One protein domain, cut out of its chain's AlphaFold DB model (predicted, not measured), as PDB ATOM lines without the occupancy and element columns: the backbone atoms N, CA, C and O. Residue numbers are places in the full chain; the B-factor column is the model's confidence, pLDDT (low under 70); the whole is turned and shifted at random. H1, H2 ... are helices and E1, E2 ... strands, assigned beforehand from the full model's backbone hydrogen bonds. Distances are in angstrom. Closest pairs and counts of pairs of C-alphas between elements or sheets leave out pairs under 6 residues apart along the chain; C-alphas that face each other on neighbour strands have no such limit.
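What this domain is: This is residues 31 to 166 of the 175 residues of an uncharacterized protein of Fusobacterium hwasookii (UniProt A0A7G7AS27). A strongly twisted sheet of five strands, E3 to E7, has H1 along its edge strand E3 and H2 slanting over the same face, through the middle of the domain. H3 and H4 pack on H2, the small hairpin E1 and E2 sits by its first residues, and H5 lies near its last ones. The 136 printed residues include five named helices and seven named strands, in the order H1 E1 E2 H2 H3 E3 E4 E5 E6 E7 H4 H5; the class is mixed. The sheet is a meander, each strand the antiparallel neighbour of the one before, and with H1 and H2 on one face it makes two layers. The whole is compact, with a radius of gyration of the C-alphas of 14.4 A and spans of 44 by 31 by 26 A.

How they stand to each other: H1, residues 35 to 47, lies over E3, residues 94 to 98, at a height over the sheet of 7.3 A; the closest C-alphas are those of Ser 38 and Phe 96, 5.4 A apart. The hairpin of E1, residues 49 to 52, and E2, residues 61 to 63, has N 62 and O 51 within hydrogen-bond range at 2.8 A. H2, residues 64 to 78, is the hub, touching the four other helices. H1 and H2 touch only at their ends, where the C-alphas of Tyr 45 and Gly 64 are closest at 4.4 A. H3, residues 87 to 93, touches H2 at a steep tilt of 56 degrees, opposite ways, closest at the C-alphas of Ala 65 and Lys 91, 4.8 A apart; it only grazes the sheet with residues 90 to 93. E4, residues 103 to 108, forms hairpins with E3, N 95 and O 107 at 2.8 A, and with E5, residues 115 to 119, N 118 and O 104 at 2.8 A. E6, residues 124 to 128, forms hairpins with E5, N 117 and O 126 at 2.9 A, and with E7, residues 140 to 142, N 127 and O 141 at 2.8 A. H4, residues 143 to 153, is on the same face as H1 and H2 but over none of the strands; residues 71 to 75 of H2 touch it, with the C-alphas of Trp 75 and Ile 150 closest at 6.8 A. H5, residues 158 to 164, only just touches H2, with 3 pairs of C-alphas within 8 A, the closest Ala 74 and Ile 164 at 6.2 A; H4 and H5 are apart. In H1, H2, H4 and H5 every O i to N i+4 pair is within hydrogen-bond range; in H3 1 of 3 is, beside 3 of 4 O i to N i+3 pairs.

Where its parts are: H1 begins at C-alpha 35 (64.601, -43.254, 56.787) and is 18.2 A long. H2 is 21.0 A, H4 15.4 A and E4 16.8 A long. H5 ends at C-alpha 164 (44.505, -45.368, 29.964).

The domain as a whole: The two C-alphas farthest apart, those of Ser 33 and Gly 156, are 44.1 A apart. The printed part has no cut, and the link from E6 to E7, 11 residues, is long. The mean pLDDT of the printed part is 90.0; residues 82 to 83 are under 70.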
ATOM      1  N   LYS A  31      65.230 -33.108  53.439       89.56
ATOM      2  CA  LYS A  31      65.963 -34.149  54.165       89.56
ATOM      3  C   LYS A  31      64.972 -35.146  54.749       89.56
ATOM      4  O   LYS A  31      63.997 -34.746  55.370       89.56
ATOM      5  N   ASN A  32      65.260 -36.436  54.594       91.19
ATOM      6  CA  ASN A  32      64.449 -37.479  55.208       91.19
ATOM      7  C   ASN A  32      64.720 -37.537  56.721       91.19
ATOM      8  O   ASN A  32      65.793 -37.996  57.130       91.19
ATOM      9  N   SER A  33      63.761 -37.080  57.525       90.94
ATOM     10  CA  SER A  33      63.825 -37.087  58.989       90.94
ATOM     11  C   SER A  33      63.746 -38.503  59.570       90.94
ATOM     12  O   SER A  33      64.290 -38.752  60.645       90.94
ATOM     13  N   ASN A  34      63.140 -39.459  58.850       91.31
ATOM     14  CA  ASN A  34      62.984 -40.836  59.307       91.31
ATOM     15  C   ASN A  34      63.077 -41.869  58.166       91.31
ATOM     16  O   ASN A  34      62.080 -42.342  57.618       91.31
ATOM     17  N   LYS A  35      64.311 -42.284  57.858       88.44
ATOM     18  CA  LYS A  35      64.601 -43.254  56.787       88.44
ATOM     19  C   LYS A  35      63.965 -44.630  56.999       88.44
ATOM     20  O   LYS A  35      63.640 -45.283  56.013       88.44
ATOM     21  N   VAL A  36      63.837 -45.087  58.248       90.06
ATOM     22  CA  VAL A  36      63.268 -46.412  58.552       90.06
ATOM     23  C   VAL A  36      61.780 -46.406  58.233       90.06
ATOM     24  O   VAL A  36      61.351 -47.185  57.386       90.06
ATOM     25  N   LYS A  37      61.027 -45.452  58.796       90.19
ATOM     26  CA  LYS A  37      59.596 -45.318  58.504       90.19
ATOM     27  C   LYS A  37      59.338 -45.100  57.015       90.19
ATOM     28  O   LYS A  37      58.424 -45.704  56.474       90.19
ATOM     29  N   SER A  38      60.143 -44.291  56.315       86.06
ATOM     30  CA  SER A  38      59.968 -44.122  54.861       86.06
ATOM     31  C   SER A  38      60.028 -45.448  54.105       86.06
ATOM     32  O   SER A  38      59.203 -45.675  53.228       86.06
ATOM     33  N   LYS A  39      60.970 -46.334  54.457       87.31
ATOM     34  CA  LYS A  39      61.091 -47.653  53.823       87.31
ATOM     35  C   LYS A  39      59.928 -48.581  54.163       87.31
ATOM     36  O   LYS A  39      59.508 -49.346  53.304       87.31
ATOM     37  N   GLU A  40      59.406 -48.514  55.385       90.44
ATOM     38  CA  GLU A  40      58.211 -49.272  55.779       90.44
ATOM     39  C   GLU A  40      56.993 -48.840  54.957       90.44
ATOM     40  O   GLU A  40      56.286 -49.681  54.408       90.44
ATOM     41  N   TRP A  41      56.787 -47.530  54.803       91.81
ATOM     42  CA  TRP A  41      55.717 -46.987  53.965       91.81
ATOM     43  C   TRP A  41      55.890 -47.354  52.493       91.81
ATOM     44  O   TRP A  41      54.922 -47.758  51.852       91.81
ATOM     45  N   GLU A  42      57.115 -47.279  51.971       90.69
ATOM     46  CA  GLU A  42      57.423 -47.707  50.607       90.69
ATOM     47  C   GLU A  42      57.101 -49.190  50.400       90.69
ATOM     48  O   GLU A  42      56.447 -49.548  49.422       90.69
ATOM     49  N   TYR A  43      57.492 -50.046  51.346       90.69
ATOM     50  CA  TYR A  43      57.181 -51.468  51.305       90.69
ATOM     51  C   TYR A  43      55.669 -51.711  51.306       90.69
ATOM     52  O   TYR A  43      55.170 -52.404  50.422       90.69
ATOM     53  N   VAL A  44      54.934 -51.092  52.232       92.00
ATOM     54  CA  VAL A  44      53.471 -51.202  52.323       92.00
ATOM     55  C   VAL A  44      52.806 -50.752  51.022       92.00
ATOM     56  O   VAL A  44      51.969 -51.465  50.477       92.00
ATOM     57  N   TYR A  45      53.188 -49.597  50.473       93.62
ATOM     58  CA  TYR A  45      52.580 -49.090  49.240       93.62
ATOM     59  C   TYR A  45      52.920 -49.935  48.014       93.62
ATOM     60  O   TYR A  45      52.103 -49.995  47.097       93.62
ATOM     61  N   LYS A  46      54.088 -50.582  47.976       93.56
ATOM     62  CA  LYS A  46      54.506 -51.416  46.842       93.56
ATOM     63  C   LYS A  46      54.017 -52.864  46.923       93.56
ATOM     64  O   LYS A  46      53.938 -53.489  45.873       93.56
ATOM     65  N   ASN A  47      53.688 -53.386  48.109       92.69
ATOM     66  CA  ASN A  47      53.405 -54.815  48.302       92.69
ATOM     67  C   ASN A  47      52.003 -55.123  48.859       92.69
ATOM     68  O   ASN A  47      51.488 -56.202  48.579       92.69
ATOM     69  N   ASP A  48      51.360 -54.215  49.603       94.00
ATOM     70  CA  ASP A  48      50.046 -54.496  50.199       94.00
ATOM     71  C   ASP A  48      48.906 -54.170  49.223       94.00
ATOM     72  O   ASP A  48      48.600 -52.999  48.967       94.00
ATOM     73  N   GLU A  49      48.214 -55.197  48.734       94.50
ATOM     74  CA  GLU A  49      47.019 -55.058  47.895       94.50
ATOM     75  C   GLU A  49      45.769 -54.785  48.740       94.50
ATOM     76  O   GLU A  49      45.078 -55.692  49.203       94.50
ATOM     77  N   LYS A  50      45.474 -53.505  48.968       93.56
ATOM     78  CA  LYS A  50      44.342 -53.075  49.814       93.56
ATOM     79  C   LYS A  50      43.500 -51.948  49.225       93.56
ATOM     80  O   LYS A  50      42.404 -51.674  49.720       93.56
ATOM     81  N   PHE A  51      43.992 -51.319  48.169       92.25
ATOM     82  CA  PHE A  51      43.353 -50.190  47.516       92.25
ATOM     83  C   PHE A  51      42.498 -50.675  46.351       92.25
ATOM     84  O   PHE A  51      42.870 -51.634  45.694       92.25
ATOM     85  N   ASP A  52      41.356 -50.049  46.091       93.75
ATOM     86  CA  ASP A  52      40.521 -50.422  44.944       93.75
ATOM     87  C   ASP A  52      41.092 -49.823  43.655       93.75
ATOM     88  O   ASP A  52      41.397 -48.626  43.616       93.75
ATOM     89  N   SER A  53      41.234 -50.635  42.603       94.12
ATOM     90  CA  SER A  53      41.581 -50.122  41.273       94.12
ATOM     91  C   SER A  53      40.513 -49.140  40.789       94.12
ATOM     92  O   SER A  53      39.312 -49.351  40.972       94.12
ATOM     93  N   LEU A  54      40.966 -48.060  40.155       91.50
ATOM     94  CA  LEU A  54      40.123 -47.027  39.556       91.50
ATOM     95  C   LEU A  54      39.680 -47.405  38.134       91.50
ATOM     96  O   LEU A  54      38.627 -46.980  37.643       91.50
ATOM     97  N   LEU A  55      40.525 -48.172  37.448       91.50
ATOM     98  CA  LEU A  55      40.431 -48.401  36.010       91.50
ATOM     99  C   LEU A  55      39.958 -49.810  35.659       91.50
ATOM    100  O   LEU A  55      39.335 -49.984  34.612       91.50
ATOM    101  N   GLU A  56      40.218 -50.802  36.508       90.56
ATOM    102  CA  GLU A  56      39.838 -52.185  36.234       90.56
ATOM    103  C   GLU A  56      38.378 -52.485  36.594       90.56
ATOM    104  O   GLU A  56      37.825 -51.989  37.577       90.56
ATOM    105  N   GLU A  57      37.732 -53.310  35.769       86.88
ATOM    106  CA  GLU A  57      36.361 -53.748  36.010       86.88
ATOM    107  C   GLU A  57      36.274 -54.578  37.298       86.88
ATOM    108  O   GLU A  57      37.129 -55.414  37.581       86.88
ATOM    109  N   GLY A  58      35.234 -54.334  38.099       87.12
ATOM    110  CA  GLY A  58      35.062 -54.987  39.399       87.12
ATOM    111  C   GLY A  58      35.914 -54.395  40.526       87.12
ATOM    112  O   GLY A  58      35.791 -54.864  41.654       87.12
ATOM    113  N   ASN A  59      36.711 -53.354  40.248       92.44
ATOM    114  CA  ASN A  59      37.547 -52.639  41.216       92.44
ATOM    115  C   ASN A  59      38.394 -53.596  42.089       92.44
ATOM    116  O   ASN A  59      38.271 -53.573  43.317       92.44
ATOM    117  N   PRO A  60      39.218 -54.481  41.491       96.00
ATOM    118  CA  PRO A  60      40.050 -55.408  42.250       96.00
ATOM    119  C   PRO A  60      40.990 -54.669  43.206       96.00
ATOM    120  O   PRO A  60      41.332 -53.499  43.002       96.00
ATOM    121  N   LYS A  61      41.436 -55.378  44.249       97.00
ATOM    122  CA  LYS A  61      42.444 -54.851  45.166       97.00
ATOM    123  C   LYS A  61      43.799 -54.764  44.468       97.00
ATOM    124  O   LYS A  61      44.237 -55.716  43.837       97.00
ATOM    125  N   VAL A  62      44.449 -53.616  44.611       96.31
ATOM    126  CA  VAL A  62      45.763 -53.285  44.064       96.31
ATOM    127  C   VAL A  62      46.634 -52.632  45.135       96.31
ATOM    128  O   VAL A  62      46.161 -52.198  46.196       96.31
ATOM    129  N   THR A  63      47.936 -52.567  44.868       97.19
ATOM    130  CA  THR A  63      48.892 -51.886  45.744       97.19
ATOM    131  C   THR A  63      48.684 -50.372  45.722       97.19
ATOM    132  O   THR A  63      48.165 -49.809  44.754       97.19
ATOM    133  N   GLY A  64      49.106 -49.677  46.781       95.56
ATOM    134  CA  GLY A  64      48.985 -48.215  46.850       95.56
ATOM    135  C   GLY A  64      49.776 -47.511  45.748       95.56
ATOM    136  O   GLY A  64      49.321 -46.519  45.188       95.56
ATOM    137  N   ALA A  65      50.933 -48.063  45.381       96.56
ATOM    138  CA  ALA A  65      51.741 -47.566  44.278       96.56
ATOM    139  C   ALA A  65      51.029 -47.718  42.927       96.56
ATOM    140  O   ALA A  65      51.034 -46.779  42.133       96.56
ATOM    141  N   ARG A  66      50.368 -48.862  42.685       96.69
ATOM    142  CA  ARG A  66      49.539 -49.069  41.488       96.69
ATOM    143  C   ARG A  66      48.377 -48.081  41.461       96.69
ATOM    144  O   ARG A  66      48.174 -47.437  40.442       96.69
ATOM    145  N   GLN A  67      47.672 -47.906  42.575       96.44
ATOM    146  CA  GLN A  67      46.533 -46.994  42.627       96.44
ATOM    147  C   GLN A  67      46.936 -45.530  42.377       96.44
ATOM    148  O   GLN A  67      46.288 -44.835  41.598       96.44
ATOM    149  N   LEU A  68      48.023 -45.056  42.995       96.19
ATOM    150  CA  LEU A  68      48.551 -43.715  42.727       96.19
ATOM    151  C   LEU A  68      48.959 -43.557  41.254       96.19
ATOM    152  O   LEU A  68      48.660 -42.532  40.644       96.19
ATOM    153  N   ALA A  69      49.583 -44.580  40.665       95.25
ATOM    154  CA  ALA A  69      49.952 -44.579  39.256       95.25
ATOM    155  C   ALA A  69      48.722 -44.523  38.324       95.25
ATOM    156  O   ALA A  69      48.720 -43.745  37.372       95.25
ATOM    157  N   GLU A  70      47.654 -45.272  38.622       95.38
ATOM    158  CA  GLU A  70      46.376 -45.195  37.897       95.38
ATOM    159  C   GLU A  70      45.770 -43.790  37.955       95.38
ATOM    160  O   GLU A  70      45.301 -43.276  36.939       95.38
ATOM    161  N   ILE A  71      45.817 -43.146  39.125       95.12
ATOM    162  CA  ILE A  71      45.297 -41.790  39.319       95.12
ATOM    163  C   ILE A  71      46.073 -40.779  38.480       95.12
ATOM    164  O   ILE A  71      45.446 -40.009  37.756       95.12
ATOM    165  N   TYR A  72      47.409 -40.777  38.534       94.12
ATOM    166  CA  TYR A  72      48.202 -39.851  37.720       94.12
ATOM    167  C   TYR A  72      48.038 -40.118  36.232       94.12
ATOM    168  O   TYR A  72      47.836 -39.172  35.475       94.12
ATOM    169  N   LYS A  73      48.045 -41.385  35.806       92.06
ATOM    170  CA  LYS A  73      47.804 -41.742  34.406       92.06
ATOM    171  C   LYS A  73      46.454 -41.203  33.933       92.06
ATOM    172  O   LYS A  73      46.400 -40.488  32.938       92.06
ATOM    173  N   ALA A  74      45.381 -41.489  34.671       92.44
ATOM    174  CA  ALA A  74      44.043 -41.031  34.324       92.44
ATOM    175  C   ALA A  74      43.935 -39.503  34.340       92.44
ATOM    176  O   ALA A  74      43.390 -38.920  33.406       92.44
ATOM    177  N   TRP A  75      44.488 -38.845  35.363       92.06
ATOM    178  CA  TRP A  75      44.489 -37.388  35.463       92.06
ATOM    179  C   TRP A  75      45.183 -36.751  34.255       92.06
ATOM    180  O   TRP A  75      44.606 -35.879  33.612       92.06
ATOM    181  N   MET A  76      46.369 -37.239  33.889       88.69
ATOM    182  CA  MET A  76      47.143 -36.732  32.754       88.69
ATOM    183  C   MET A  76      46.448 -36.972  31.414       88.69
ATOM    184  O   MET A  76      46.367 -36.058  30.592       88.69
ATOM    185  N   THR A  77      45.890 -38.166  31.206       87.12
ATOM    186  CA  THR A  77      45.125 -38.483  29.993       87.12
ATOM    187  C   THR A  77      43.898 -37.583  29.849       87.12
ATOM    188  O   THR A  77      43.641 -37.071  28.763       87.12
ATOM    189  N   LEU A  78      43.164 -37.331  30.936       86.69
ATOM    190  CA  LEU A  78      42.001 -36.436  30.926       86.69
ATOM    191  C   LEU A  78      42.383 -34.962  30.712       86.69
ATOM    192  O   LEU A  78      41.558 -34.172  30.259       86.69
ATOM    193  N   MET A  79      43.632 -34.588  30.998       84.50
ATOM    194  CA  MET A  79      44.188 -33.270  30.676       84.50
ATOM    195  C   MET A  79      44.736 -33.167  29.242       84.50
ATOM    196  O   MET A  79      45.252 -32.111  28.882       84.50
ATOM    197  N   PHE A  80      44.591 -34.215  28.418       76.00
ATOM    198  CA  PHE A  80      45.084 -34.288  27.034       76.00
ATOM    199  C   PHE A  80      46.595 -34.056  26.908       76.00
ATOM    200  O   PHE A  80      47.057 -33.390  25.982       76.00
ATOM    201  N   LEU A  81      47.367 -34.580  27.860       70.44
ATOM    202  CA  LEU A  81      48.826 -34.503  27.835       70.44
ATOM    203  C   LEU A  81      49.412 -35.747  27.169       70.44
ATOM    204  O   LEU A  81      48.929 -36.859  27.399       70.44
ATOM    205  N   ASP A  82      50.445 -35.542  26.352       60.84
ATOM    206  CA  ASP A  82      51.056 -36.608  25.561       60.84
ATOM    207  C   ASP A  82      51.720 -37.667  26.455       60.84
ATOM    208  O   ASP A  82      52.537 -37.357  27.324       60.84
ATOM    209  N   GLU A  83      51.329 -38.921  26.204       67.44
ATOM    210  CA  GLU A  83      51.963 -40.173  26.639       67.44
ATOM    211  C   GLU A  83      52.512 -40.188  28.079       67.44
ATOM    212  O   GLU A  83      53.723 -40.302  28.292       67.44
ATOM    213  N   PRO A  84      51.643 -40.149  29.110       72.00
ATOM    214  CA  PRO A  84      52.093 -40.443  30.466       72.00
ATOM    215  C   PRO A  84      52.726 -41.845  30.512       72.00
ATOM    216  O   PRO A  84      52.324 -42.723  29.748       72.00
ATOM    217  N   GLU A  85      53.693 -42.079  31.401       81.38
ATOM    218  CA  GLU A  85      54.349 -43.391  31.532       81.38
ATOM    219  C   GLU A  85      53.345 -44.534  31.752       81.38
ATOM    220  O   GLU A  85      52.222 -44.332  32.225       81.38
ATOM    221  N   ASP A  86      53.726 -45.753  31.373       87.12
ATOM    222  CA  ASP A  86      52.925 -46.944  31.648       87.12
ATOM    223  C   ASP A  86      52.754 -47.154  33.162       87.12
ATOM    224  O   ASP A  86      53.681 -46.935  33.944       87.12
ATOM    225  N   ILE A  87      51.564 -47.584  33.588       91.38
ATOM    226  CA  ILE A  87      51.227 -47.724  35.008       91.38
ATOM    227  C   ILE A  87      52.110 -48.790  35.685       91.38
ATOM    228  O   ILE A  87      52.502 -48.627  36.845       91.38
ATOM    229  N   ASP A  88      52.457 -49.869  34.980       89.38
ATOM    230  CA  ASP A  88      53.317 -50.933  35.499       89.38
ATOM    231  C   ASP A  88      54.784 -50.528  35.596       89.38
ATOM    232  O   ASP A  88      55.502 -51.068  36.440       89.38
ATOM    233  N   ILE A  89      55.216 -49.539  34.815       89.31
ATOM    234  CA  ILE A  89      56.520 -48.891  34.990       89.31
ATOM    235  C   ILE A  89      56.449 -47.929  36.176       89.31
ATOM    236  O   ILE A  89      57.251 -48.025  37.110       89.31
ATOM    237  N   LEU A  90      55.444 -47.051  36.177       90.56
ATOM    238  CA  LEU A  90      55.290 -45.973  37.141       90.56
ATOM    239  C   LEU A  90      55.226 -46.497  38.581       90.56
ATOM    240  O   LEU A  90      55.967 -46.022  39.436       90.56
ATOM    241  N   LYS A  91      54.425 -47.537  38.857       92.94
ATOM    242  CA  LYS A  91      54.252 -48.085  40.219       92.94
ATOM    243  C   LYS A  91      55.570 -48.487  40.903       92.94
ATOM    244  O   LYS A  91      55.666 -48.458  42.128       92.94
ATOM    245  N   ASN A  92      56.600 -48.838  40.132       91.50
ATOM    246  CA  ASN A  92      57.885 -49.288  40.671       91.50
ATOM    247  C   ASN A  92      58.810 -48.130  41.078       91.50
ATOM    248  O   ASN A  92      59.715 -48.331  41.890       91.50
ATOM    249  N   LYS A  93      58.546 -46.923  40.572       92.94
ATOM    250  CA  LYS A  93      59.358 -45.711  40.755       92.94
ATOM    251  C   LYS A  93      58.928 -44.856  41.953       92.94
ATOM    252  O   LYS A  93      59.394 -43.735  42.109       92.94
ATOM    253  N   LEU A  94      58.009 -45.343  42.789       95.00
ATOM    254  CA  LEU A  94      57.505 -44.597  43.945       95.00
ATOM    255  C   LEU A  94      58.530 -44.558  45.087       95.00
ATOM    256  O   LEU A  94      58.975 -45.608  45.551       95.00
ATOM    257  N   HIS A  95      58.825 -43.367  45.598       94.75
ATOM    258  CA  HIS A  95      59.710 -43.143  46.738       94.75
ATOM    259  C   HIS A  95      59.074 -42.221  47.777       94.75
ATOM    260  O   HIS A  95      58.214 -41.403  47.463       94.75
ATOM    261  N   PHE A  96      59.538 -42.334  49.025       95.75
ATOM    262  CA  PHE A  96      58.992 -41.609  50.172       95.75
ATOM    263  C   PHE A  96      60.078 -40.925  51.014       95.75
ATOM    264  O   PHE A  96      61.175 -41.458  51.206       95.75
ATOM    265  N   LYS A  97      59.742 -39.773  51.605       95.62
ATOM    266  CA  LYS A  97      60.543 -39.099  52.642       95.62
ATOM    267  C   LYS A  97      59.643 -38.541  53.738       95.62
ATOM    268  O   LYS A  97      58.690 -37.828  53.447       95.62
ATOM    269  N   PHE A  98      59.974 -38.811  54.997       94.12
ATOM    270  CA  PHE A  98      59.413 -38.028  56.097       94.12
ATOM    271  C   PHE A  98      60.109 -36.669  56.122       94.12
ATOM    272  O   PHE A  98      61.341 -36.619  56.106       94.12
ATOM    273  N   ILE A  99      59.340 -35.583  56.117       92.25
ATOM    274  CA  ILE A  99      59.891 -34.221  56.233       92.25
ATOM    275  C   ILE A  99      59.738 -33.670  57.651       92.25
ATOM    276  O   ILE A  99      60.539 -32.842  58.079       92.25
ATOM    277  N   ASP A 100      58.780 -34.211  58.399       90.81
ATOM    278  CA  ASP A 100      58.595 -34.042  59.837       90.81
ATOM    279  C   ASP A 100      57.886 -35.294  60.403       90.81
ATOM    280  O   ASP A 100      57.894 -36.347  59.761       90.81
ATOM    281  N   ASP A 101      57.342 -35.219  61.619       87.50
ATOM    282  CA  ASP A 101      56.688 -36.354  62.286       87.50
ATOM    283  C   ASP A 101      55.282 -36.675  61.749       87.50
ATOM    284  O   ASP A 101      54.745 -37.744  62.045       87.50
ATOM    285  N   GLU A 102      54.676 -35.770  60.981       91.56
ATOM    286  CA  GLU A 102      53.308 -35.874  60.475       91.56
ATOM    287  C   GLU A 102      53.264 -36.000  58.957       91.56
ATOM    288  O   GLU A 102      52.403 -36.703  58.433       91.56
ATOM    289  N   ILE A 103      54.186 -35.359  58.247       94.19
ATOM    290  CA  ILE A 103      54.157 -35.238  56.798       94.19
ATOM    291  C   ILE A 103      55.168 -36.181  56.154       94.19
ATOM    292  O   ILE A 103      56.391 -36.072  56.310       94.19
ATOM    293  N   LEU A 104      54.615 -37.085  55.355       95.50
ATOM    294  CA  LEU A 104      55.336 -37.965  54.454       95.50
ATOM    295  C   LEU A 104      55.134 -37.453  53.029       95.50
ATOM    296  O   LEU A 104      54.018 -37.480  52.520       95.50
ATOM    297  N   ILE A 105      56.192 -36.992  52.370       96.25
ATOM    298  CA  ILE A 105      56.135 -36.677  50.940       96.25
ATOM    299  C   ILE A 105      56.446 -37.922  50.122       96.25
ATOM    300  O   ILE A 105      57.210 -38.791  50.560       96.25
ATOM    301  N   PHE A 106      55.890 -37.984  48.920       96.56
ATOM    302  CA  PHE A 106      56.207 -39.018  47.950       96.56
ATOM    303  C   PHE A 106      56.431 -38.422  46.567       96.56
ATOM    304  O   PHE A 106      55.892 -37.365  46.236       96.56
ATOM    305  N   GLU A 107      57.219 -39.126  45.769       95.56
ATOM    306  CA  GLU A 107      57.454 -38.806  44.369       95.56
ATOM    307  C   GLU A 107      57.655 -40.099  43.582       95.56
ATOM    308  O   GLU A 107      58.292 -41.042  44.059       95.56
ATOM    309  N   PHE A 108      57.099 -40.139  42.378       94.00
ATOM    310  CA  PHE A 108      57.495 -41.083  41.354       94.00
ATOM    311  C   PHE A 108      58.704 -40.532  40.610       94.00
ATOM    312  O   PHE A 108      58.629 -39.446  40.037       94.00
ATOM    313  N   ASP A 109      59.793 -41.292  40.616       91.00
ATOM    314  CA  ASP A 109      61.044 -40.944  39.947       91.00
ATOM    315  C   ASP A 109      60.912 -41.068  38.422       91.00
ATOM    316  O   ASP A 109      61.260 -42.075  37.806       91.00
ATOM    317  N   THR A 110      60.264 -40.067  37.837       87.19
ATOM    318  CA  THR A 110      59.957 -39.936  36.415       87.19
ATOM    319  C   THR A 110      60.283 -38.532  35.959       87.19
ATOM    320  O   THR A 110      60.296 -37.607  36.764       87.19
ATOM    321  N   LYS A 111      60.406 -38.322  34.647       83.81
ATOM    322  CA  LYS A 111      60.536 -36.975  34.069       83.81
ATOM    323  C   LYS A 111      59.458 -35.976  34.530       83.81
ATOM    324  O   LYS A 111      59.717 -34.778  34.577       83.81
ATOM    325  N   MET A 112      58.243 -36.449  34.818       85.00
ATOM    326  CA  MET A 112      57.125 -35.603  35.263       85.00
ATOM    327  C   MET A 112      57.067 -35.424  36.784       85.00
ATOM    328  O   MET A 112      56.259 -34.629  37.257       85.00
ATOM    329  N   HIS A 113      57.878 -36.169  37.543       89.12
ATOM    330  CA  HIS A 113      57.977 -36.093  39.000       89.12
ATOM    331  C   HIS A 113      56.614 -36.097  39.708       89.12
ATOM    332  O   HIS A 113      56.324 -35.239  40.541       89.12
ATOM    333  N   TYR A 114      55.740 -37.050  39.360       92.81
ATOM    334  CA  TYR A 114      54.410 -37.136  39.966       92.81
ATOM    335  C   TYR A 114      54.530 -37.254  41.484       92.81
ATOM    336  O   TYR A 114      55.151 -38.186  41.992       92.81
ATOM    337  N   SER A 115      53.944 -36.315  42.216       95.12
ATOM    338  CA  SER A 115      54.286 -36.140  43.622       95.12
ATOM    339  C   SER A 115      53.107 -35.698  44.473       95.12
ATOM    340  O   SER A 115      52.119 -35.118  44.011       95.12
ATOM    341  N   GLY A 116      53.235 -35.936  45.770       96.50
ATOM    342  CA  GLY A 116      52.228 -35.557  46.739       96.50
ATOM    343  C   GLY A 116      52.741 -35.662  48.161       96.50
ATOM    344  O   GLY A 116      53.933 -35.854  48.418       96.50
ATOM    345  N   TYR A 117      51.820 -35.527  49.104       96.25
ATOM    346  CA  TYR A 117      52.104 -35.758  50.508       96.25
ATOM    347  C   TYR A 117      50.951 -36.474  51.201       96.25
ATOM    348  O   TYR A 117      49.801 -36.436  50.764       96.25
ATOM    349  N   ILE A 118      51.293 -37.139  52.294       95.56
ATOM    350  CA  ILE A 118      50.390 -37.863  53.171       95.56
ATOM    351  C   ILE A 118      50.527 -37.238  54.550       95.56
ATOM    352  O   ILE A 118      51.633 -37.156  55.094       95.56
ATOM    353  N   ASN A 119      49.406 -36.811  55.124       94.56
ATOM    354  CA  ASN A 119      49.350 -36.547  56.551       94.56
ATOM    355  C   ASN A 119      49.210 -37.895  57.262       94.56
ATOM    356  O   ASN A 119      48.164 -38.530  57.228       94.56
ATOM    357  N   THR A 120      50.277 -38.359  57.895       91.75
ATOM    358  CA  THR A 120      50.340 -39.677  58.536       91.75
ATOM    359  C   THR A 120      49.510 -39.784  59.817       91.75
ATOM    360  O   THR A 120      49.264 -40.896  60.276       91.75
ATOM    361  N   LYS A 121      49.031 -38.665  60.384       91.31
ATOM    362  CA  LYS A 121      48.073 -38.677  61.500       91.31
ATOM    363  C   LYS A 121      46.639 -38.865  61.012       91.31
ATOM    364  O   LYS A 121      45.903 -39.660  61.590       91.31
ATOM    365  N   THR A 122      46.242 -38.139  59.966       93.50
ATOM    366  CA  THR A 122      44.872 -38.199  59.420       93.50
ATOM    367  C   THR A 122      44.703 -39.254  58.329       93.50
ATOM    368  O   THR A 122      43.581 -39.633  58.020       93.50
ATOM    369  N   HIS A 123      45.808 -39.779  57.793       89.56
ATOM    370  CA  HIS A 123      45.876 -40.653  56.616       89.56
ATOM    371  C   HIS A 123      45.337 -40.006  55.331       89.56
ATOM    372  O   HIS A 123      45.066 -40.696  54.348       89.56
ATOM    373  N   GLU A 124      45.210 -38.679  55.313       94.38
ATOM    374  CA  GLU A 124      44.782 -37.939  54.132       94.38
ATOM    375  C   GLU A 124      45.929 -37.817  53.127       94.38
ATOM    376  O   GLU A 124      47.070 -37.513  53.488       94.38
ATOM    377  N   ILE A 125      45.605 -38.039  51.854       96.00
ATOM    378  CA  ILE A 125      46.543 -37.981  50.732       96.00
ATOM    379  C   ILE A 125      46.223 -36.746  49.892       96.00
ATOM    380  O   ILE A 125      45.066 -36.489  49.548       96.00
ATOM    381  N   TYR A 126      47.265 -36.015  49.514       97.06
ATOM    382  CA  TYR A 126      47.184 -34.828  48.677       97.06
ATOM    383  C   TYR A 126      48.160 -34.943  47.512       97.06
ATOM    384  O   TYR A 126      49.304 -35.359  47.685       97.06
ATOM    385  N   LEU A 127      47.696 -34.572  46.323       96.31
ATOM    386  CA  LEU A 127      48.369 -34.785  45.049       96.31
ATOM    387  C   LEU A 127      48.700 -33.432  44.425       96.31
ATOM    388  O   LEU A 127      47.826 -32.568  44.312       96.31
ATOM    389  N   TYR A 128      49.946 -33.244  44.005       94.81
ATOM    390  CA  TYR A 128      50.330 -32.083  43.215       94.81
ATOM    391  C   TYR A 128      49.995 -32.319  41.749       94.81
ATOM    392  O   TYR A 128      50.160 -33.421  41.224       94.81
ATOM    393  N   ASN A 129      49.502 -31.270  41.092       89.00
ATOM    394  CA  ASN A 129      49.332 -31.297  39.650       89.00
ATOM    395  C   ASN A 129      50.723 -31.183  39.000       89.00
ATOM    396  O   ASN A 129      51.382 -30.161  39.198       89.00
ATOM    397  N   PRO A 130      51.154 -32.182  38.214       81.31
ATOM    398  CA  PRO A 130      52.512 -32.256  37.672       81.31
ATOM    399  C   PRO A 130      52.830 -31.179  36.619       81.31
ATOM    400  O   PRO A 130      53.972 -31.055  36.200       81.31
ATOM    401  N   ILE A 131      51.846 -30.388  36.175       81.19
ATOM    402  CA  ILE A 131      52.064 -29.264  35.247       81.19
ATOM    403  C   ILE A 131      52.578 -28.017  35.979       81.19
ATOM    404  O   ILE A 131      53.168 -27.129  35.363       81.19
ATOM    405  N   TYR A 132      52.335 -27.915  37.286       78.81
ATOM    406  CA  TYR A 132      52.732 -26.755  38.074       78.81
ATOM    407  C   TYR A 132      53.889 -27.113  39.005       78.81
ATOM    408  O   TYR A 132      53.726 -27.901  39.930       78.81
ATOM    409  N   ASP A 133      55.021 -26.425  38.859       70.62
ATOM    410  CA  ASP A 133      56.199 -26.630  39.721       70.62
ATOM    411  C   ASP A 133      55.979 -26.240  41.196       70.62
ATOM    412  O   ASP A 133      56.785 -26.553  42.081       70.62
ATOM    413  N   ASN A 134      54.888 -25.538  41.509       79.12
ATOM    414  CA  ASN A 134      54.685 -24.943  42.823       79.12
ATOM    415  C   ASN A 134      54.009 -25.902  43.821       79.12
ATOM    416  O   ASN A 134      52.797 -25.839  44.055       79.12
ATOM    417  N   HIS A 135      54.825 -26.740  44.458       83.19
ATOM    418  CA  HIS A 135      54.432 -27.701  45.488       83.19
ATOM    419  C   HIS A 135      54.136 -27.014  46.838       83.19
ATOM    420  O   HIS A 135      54.966 -26.998  47.754       83.19
ATOM    421  N   THR A 136      52.944 -26.423  46.956       82.06
ATOM    422  CA  THR A 136      52.414 -25.831  48.197       82.06
ATOM    423  C   THR A 136      51.105 -26.503  48.592       82.06
ATOM    424  O   THR A 136      50.346 -26.930  47.726       82.06
ATOM    425  N   GLN A 137      50.769 -26.526  49.885       78.19
ATOM    426  CA  GLN A 137      49.505 -27.116  50.357       78.19
ATOM    427  C   GLN A 137      48.263 -26.542  49.651       78.19
ATOM    428  O   GLN A 137      47.309 -27.271  49.414       78.19
ATOM    429  N   GLN A 138      48.293 -25.261  49.268       81.94
ATOM    430  CA  GLN A 138      47.203 -24.586  48.550       81.94
ATOM    431  C   GLN A 138      47.021 -25.101  47.115       81.94
ATOM    432  O   GLN A 138      45.914 -25.055  46.583       81.94
ATOM    433  N   ASN A 139      48.094 -25.603  46.504       85.81
ATOM    434  CA  ASN A 139      48.097 -26.134  45.142       85.81
ATOM    435  C   ASN A 139      47.918 -27.657  45.099       85.81
ATOM    436  O   ASN A 139      47.880 -28.241  44.016       85.81
ATOM    437  N   ALA A 140      47.831 -28.307  46.260       92.12
ATOM    438  CA  ALA A 140      47.592 -29.733  46.342       92.12
ATOM    439  C   ALA A 140      46.090 -30.029  46.252       92.12
ATOM    440  O   ALA A 140      45.255 -29.355  46.859       92.12
ATOM    441  N   VAL A 141      45.738 -31.068  45.505       94.25
ATOM    442  CA  VAL A 141      44.365 -31.557  45.376       94.25
ATOM    443  C   VAL A 141      44.199 -32.748  46.308       94.25
ATOM    444  O   VAL A 141      45.037 -33.646  46.309       94.25
ATOM    445  N   SER A 142      43.132 -32.783  47.110       95.75
ATOM    446  CA  SER A 142      42.866 -33.973  47.919       95.75
ATOM    447  C   SER A 142      42.615 -35.179  47.015       95.75
ATOM    448  O   SER A 142      41.906 -35.089  46.006       95.75
ATOM    449  N   TYR A 143      43.187 -36.318  47.396       94.81
ATOM    450  CA  TYR A 143      43.027 -37.592  46.703       94.81
ATOM    451  C   TYR A 143      41.550 -37.910  46.446       94.81
ATOM    452  O   TYR A 143      41.173 -38.214  45.319       94.81
ATOM    453  N   GLU A 144      40.699 -37.758  47.464       94.25
ATOM    454  CA  GLU A 144      39.269 -38.066  47.367       94.25
ATOM    455  C   GLU A 144      38.581 -37.209  46.298       94.25
ATOM    456  O   GLU A 144      37.831 -37.718  45.463       94.25
ATOM    457  N   LYS A 145      38.871 -35.901  46.280       95.38
ATOM    458  CA  LYS A 145      38.300 -34.981  45.295       95.38
ATOM    459  C   LYS A 145      38.731 -35.360  43.882       95.38
ATOM    460  O   LYS A 145      37.890 -35.367  42.984       95.38
ATOM    461  N   LEU A 146      40.012 -35.675  43.685       94.75
ATOM    462  CA  LEU A 146      40.520 -36.046  42.368       94.75
ATOM    463  C   LEU A 146      39.947 -37.386  41.895       94.75
ATOM    464  O   LEU A 146      39.488 -37.479  40.762       94.75
ATOM    465  N   VAL A 147      39.915 -38.401  42.759       94.12
ATOM    466  CA  VAL A 147      39.332 -39.712  42.438       94.12
ATOM    467  C   VAL A 147      37.856 -39.579  42.065       94.12
ATOM    468  O   VAL A 147      37.424 -40.160  41.071       94.12
ATOM    469  N   ASN A 148      37.085 -38.777  42.801       94.19
ATOM    470  CA  ASN A 148      35.682 -38.517  42.477       94.19
ATOM    471  C   ASN A 148      35.516 -37.819  41.119       94.19
ATOM    472  O   ASN A 148      34.618 -38.170  40.351       94.19
ATOM    473  N   GLU A 149      36.386 -36.860  40.802       93.94
ATOM    474  CA  GLU A 149      36.391 -36.179  39.507       93.94
ATOM    475  C   GLU A 149      36.716 -37.145  38.359       93.94
ATOM    476  O   GLU A 149      35.958 -37.220  37.391       93.94
ATOM    477  N   ILE A 150      37.785 -37.939  38.494       93.62
ATOM    478  CA  ILE A 150      38.172 -38.948  37.502       93.62
ATOM    479  C   ILE A 150      37.038 -39.962  37.313       93.62
ATOM    480  O   ILE A 150      36.618 -40.212  36.186       93.62
ATOM    481  N   ASN A 151      36.472 -40.496  38.398       91.81
ATOM    482  CA  ASN A 151      35.360 -41.445  38.328       91.81
ATOM    483  C   ASN A 151      34.137 -40.869  37.615       91.81
ATOM    484  O   ASN A 151      33.474 -41.579  36.861       91.81
ATOM    485  N   ARG A 152      33.835 -39.585  37.831       91.88
ATOM    486  CA  ARG A 152      32.742 -38.904  37.135       91.88
ATOM    487  C   ARG A 152      33.008 -38.813  35.634       91.88
ATOM    488  O   ARG A 152      32.084 -39.049  34.863       91.88
ATOM    489  N   GLN A 153      34.236 -38.495  35.227       89.94
ATOM    490  CA  GLN A 153      34.608 -38.362  33.815       89.94
ATOM    491  C   GLN A 153      34.728 -39.715  33.099       89.94
ATOM    492  O   GLN A 153      34.372 -39.823  31.932       89.94
ATOM    493  N   LEU A 154      35.170 -40.762  33.800       88.62
ATOM    494  CA  LEU A 154      35.315 -42.115  33.249       88.62
ATOM    495  C   LEU A 154      34.034 -42.958  33.346       88.62
ATOM    496  O   LEU A 154      34.020 -44.127  32.940       88.62
ATOM    497  N   LYS A 155      32.952 -42.408  33.910       85.06
ATOM    498  CA  LYS A 155      31.712 -43.147  34.156       85.06
ATOM    499  C   LYS A 155      31.102 -43.640  32.842       85.06
ATOM    500  O   LYS A 155      30.640 -42.853  32.026       85.06
ATOM    501  N   GLY A 156      31.032 -44.962  32.687       78.06
ATOM    502  CA  GLY A 156      30.455 -45.610  31.503       78.06
ATOM    503  C   GLY A 156      31.365 -45.615  30.270       78.06
ATOM    504  O   GLY A 156      30.935 -46.060  29.210       78.06
ATOM    505  N   SER A 157      32.617 -45.169  30.392       86.19
ATOM    506  CA  SER A 157      33.561 -45.059  29.276       86.19
ATOM    507  C   SER A 157      34.653 -46.125  29.348       86.19
ATOM    508  O   SER A 157      35.823 -45.808  29.561       86.19
ATOM    509  N   GLN A 158      34.285 -47.394  29.131       85.62
ATOM    510  CA  GLN A 158      35.249 -48.507  29.154       85.62
ATOM    511  C   GLN A 158      36.391 -48.302  28.150       85.62
ATOM    512  O   GLN A 158      37.543 -48.515  28.490       85.62
ATOM    513  N   MET A 159      36.090 -47.756  26.966       84.50
ATOM    514  CA  MET A 159      37.100 -47.423  25.952       84.50
ATOM    515  C   MET A 159      38.195 -46.483  26.482       84.50
ATOM    516  O   MET A 159      39.368 -46.684  26.194       84.50
ATOM    517  N   ILE A 160      37.825 -45.466  27.269       84.88
ATOM    518  CA  ILE A 160      38.798 -44.519  27.833       84.88
ATOM    519  C   ILE A 160      39.623 -45.217  28.919       84.88
ATOM    520  O   ILE A 160      40.834 -45.031  28.972       84.88
ATOM    521  N   LYS A 161      38.996 -46.060  29.748       88.62
ATOM    522  CA  LYS A 161      39.710 -46.860  30.756       88.62
ATOM    523  C   LYS A 161      40.717 -47.817  30.117       88.62
ATOM    524  O   LYS A 161      41.856 -47.870  30.564       88.62
ATOM    525  N   ASP A 162      40.325 -48.511  29.053       86.50
ATOM    526  CA  ASP A 162      41.196 -49.425  28.310       86.50
ATOM    527  C   ASP A 162      42.369 -48.677  27.663       86.50
ATOM    528  O   ASP A 162      43.506 -49.131  27.758       86.50
ATOM    529  N   MET A 163      42.118 -47.494  27.093       83.38
ATOM    530  CA  MET A 163      43.161 -46.615  26.554       83.38
ATOM    531  C   MET A 163      44.150 -46.168  27.643       83.38
ATOM    532  O   MET A 163      45.360 -46.238  27.441       83.38
ATOM    533  N   ILE A 164      43.659 -45.753  28.819       87.69
ATOM    534  CA  ILE A 164      44.505 -45.368  29.964       87.69
ATOM    535  C   ILE A 164      45.349 -46.559  30.442       87.69
ATOM    536  O   ILE A 164      46.525 -46.391  30.761       87.69
ATOM    537  N   LEU A 165      44.764 -47.760  30.460       86.69
ATOM    538  CA  LEU A 165      45.445 -49.009  30.808       86.69
ATOM    539  C   LEU A 165      46.394 -49.521  29.710       86.69
ATOM    540  O   LEU A 165      47.031 -50.548  29.920       86.69
ATOM    541  N   GLY A 166      46.472 -48.864  28.548       79.25
ATOM    542  CA  GLY A 166      47.295 -49.326  27.428       79.25
ATOM    543  C   GLY A 166      46.800 -50.631  26.792       79.25
ATOM    544  O   GLY A 166      47.559 -51.302  26.101       79.25
TER     545      GLY A 166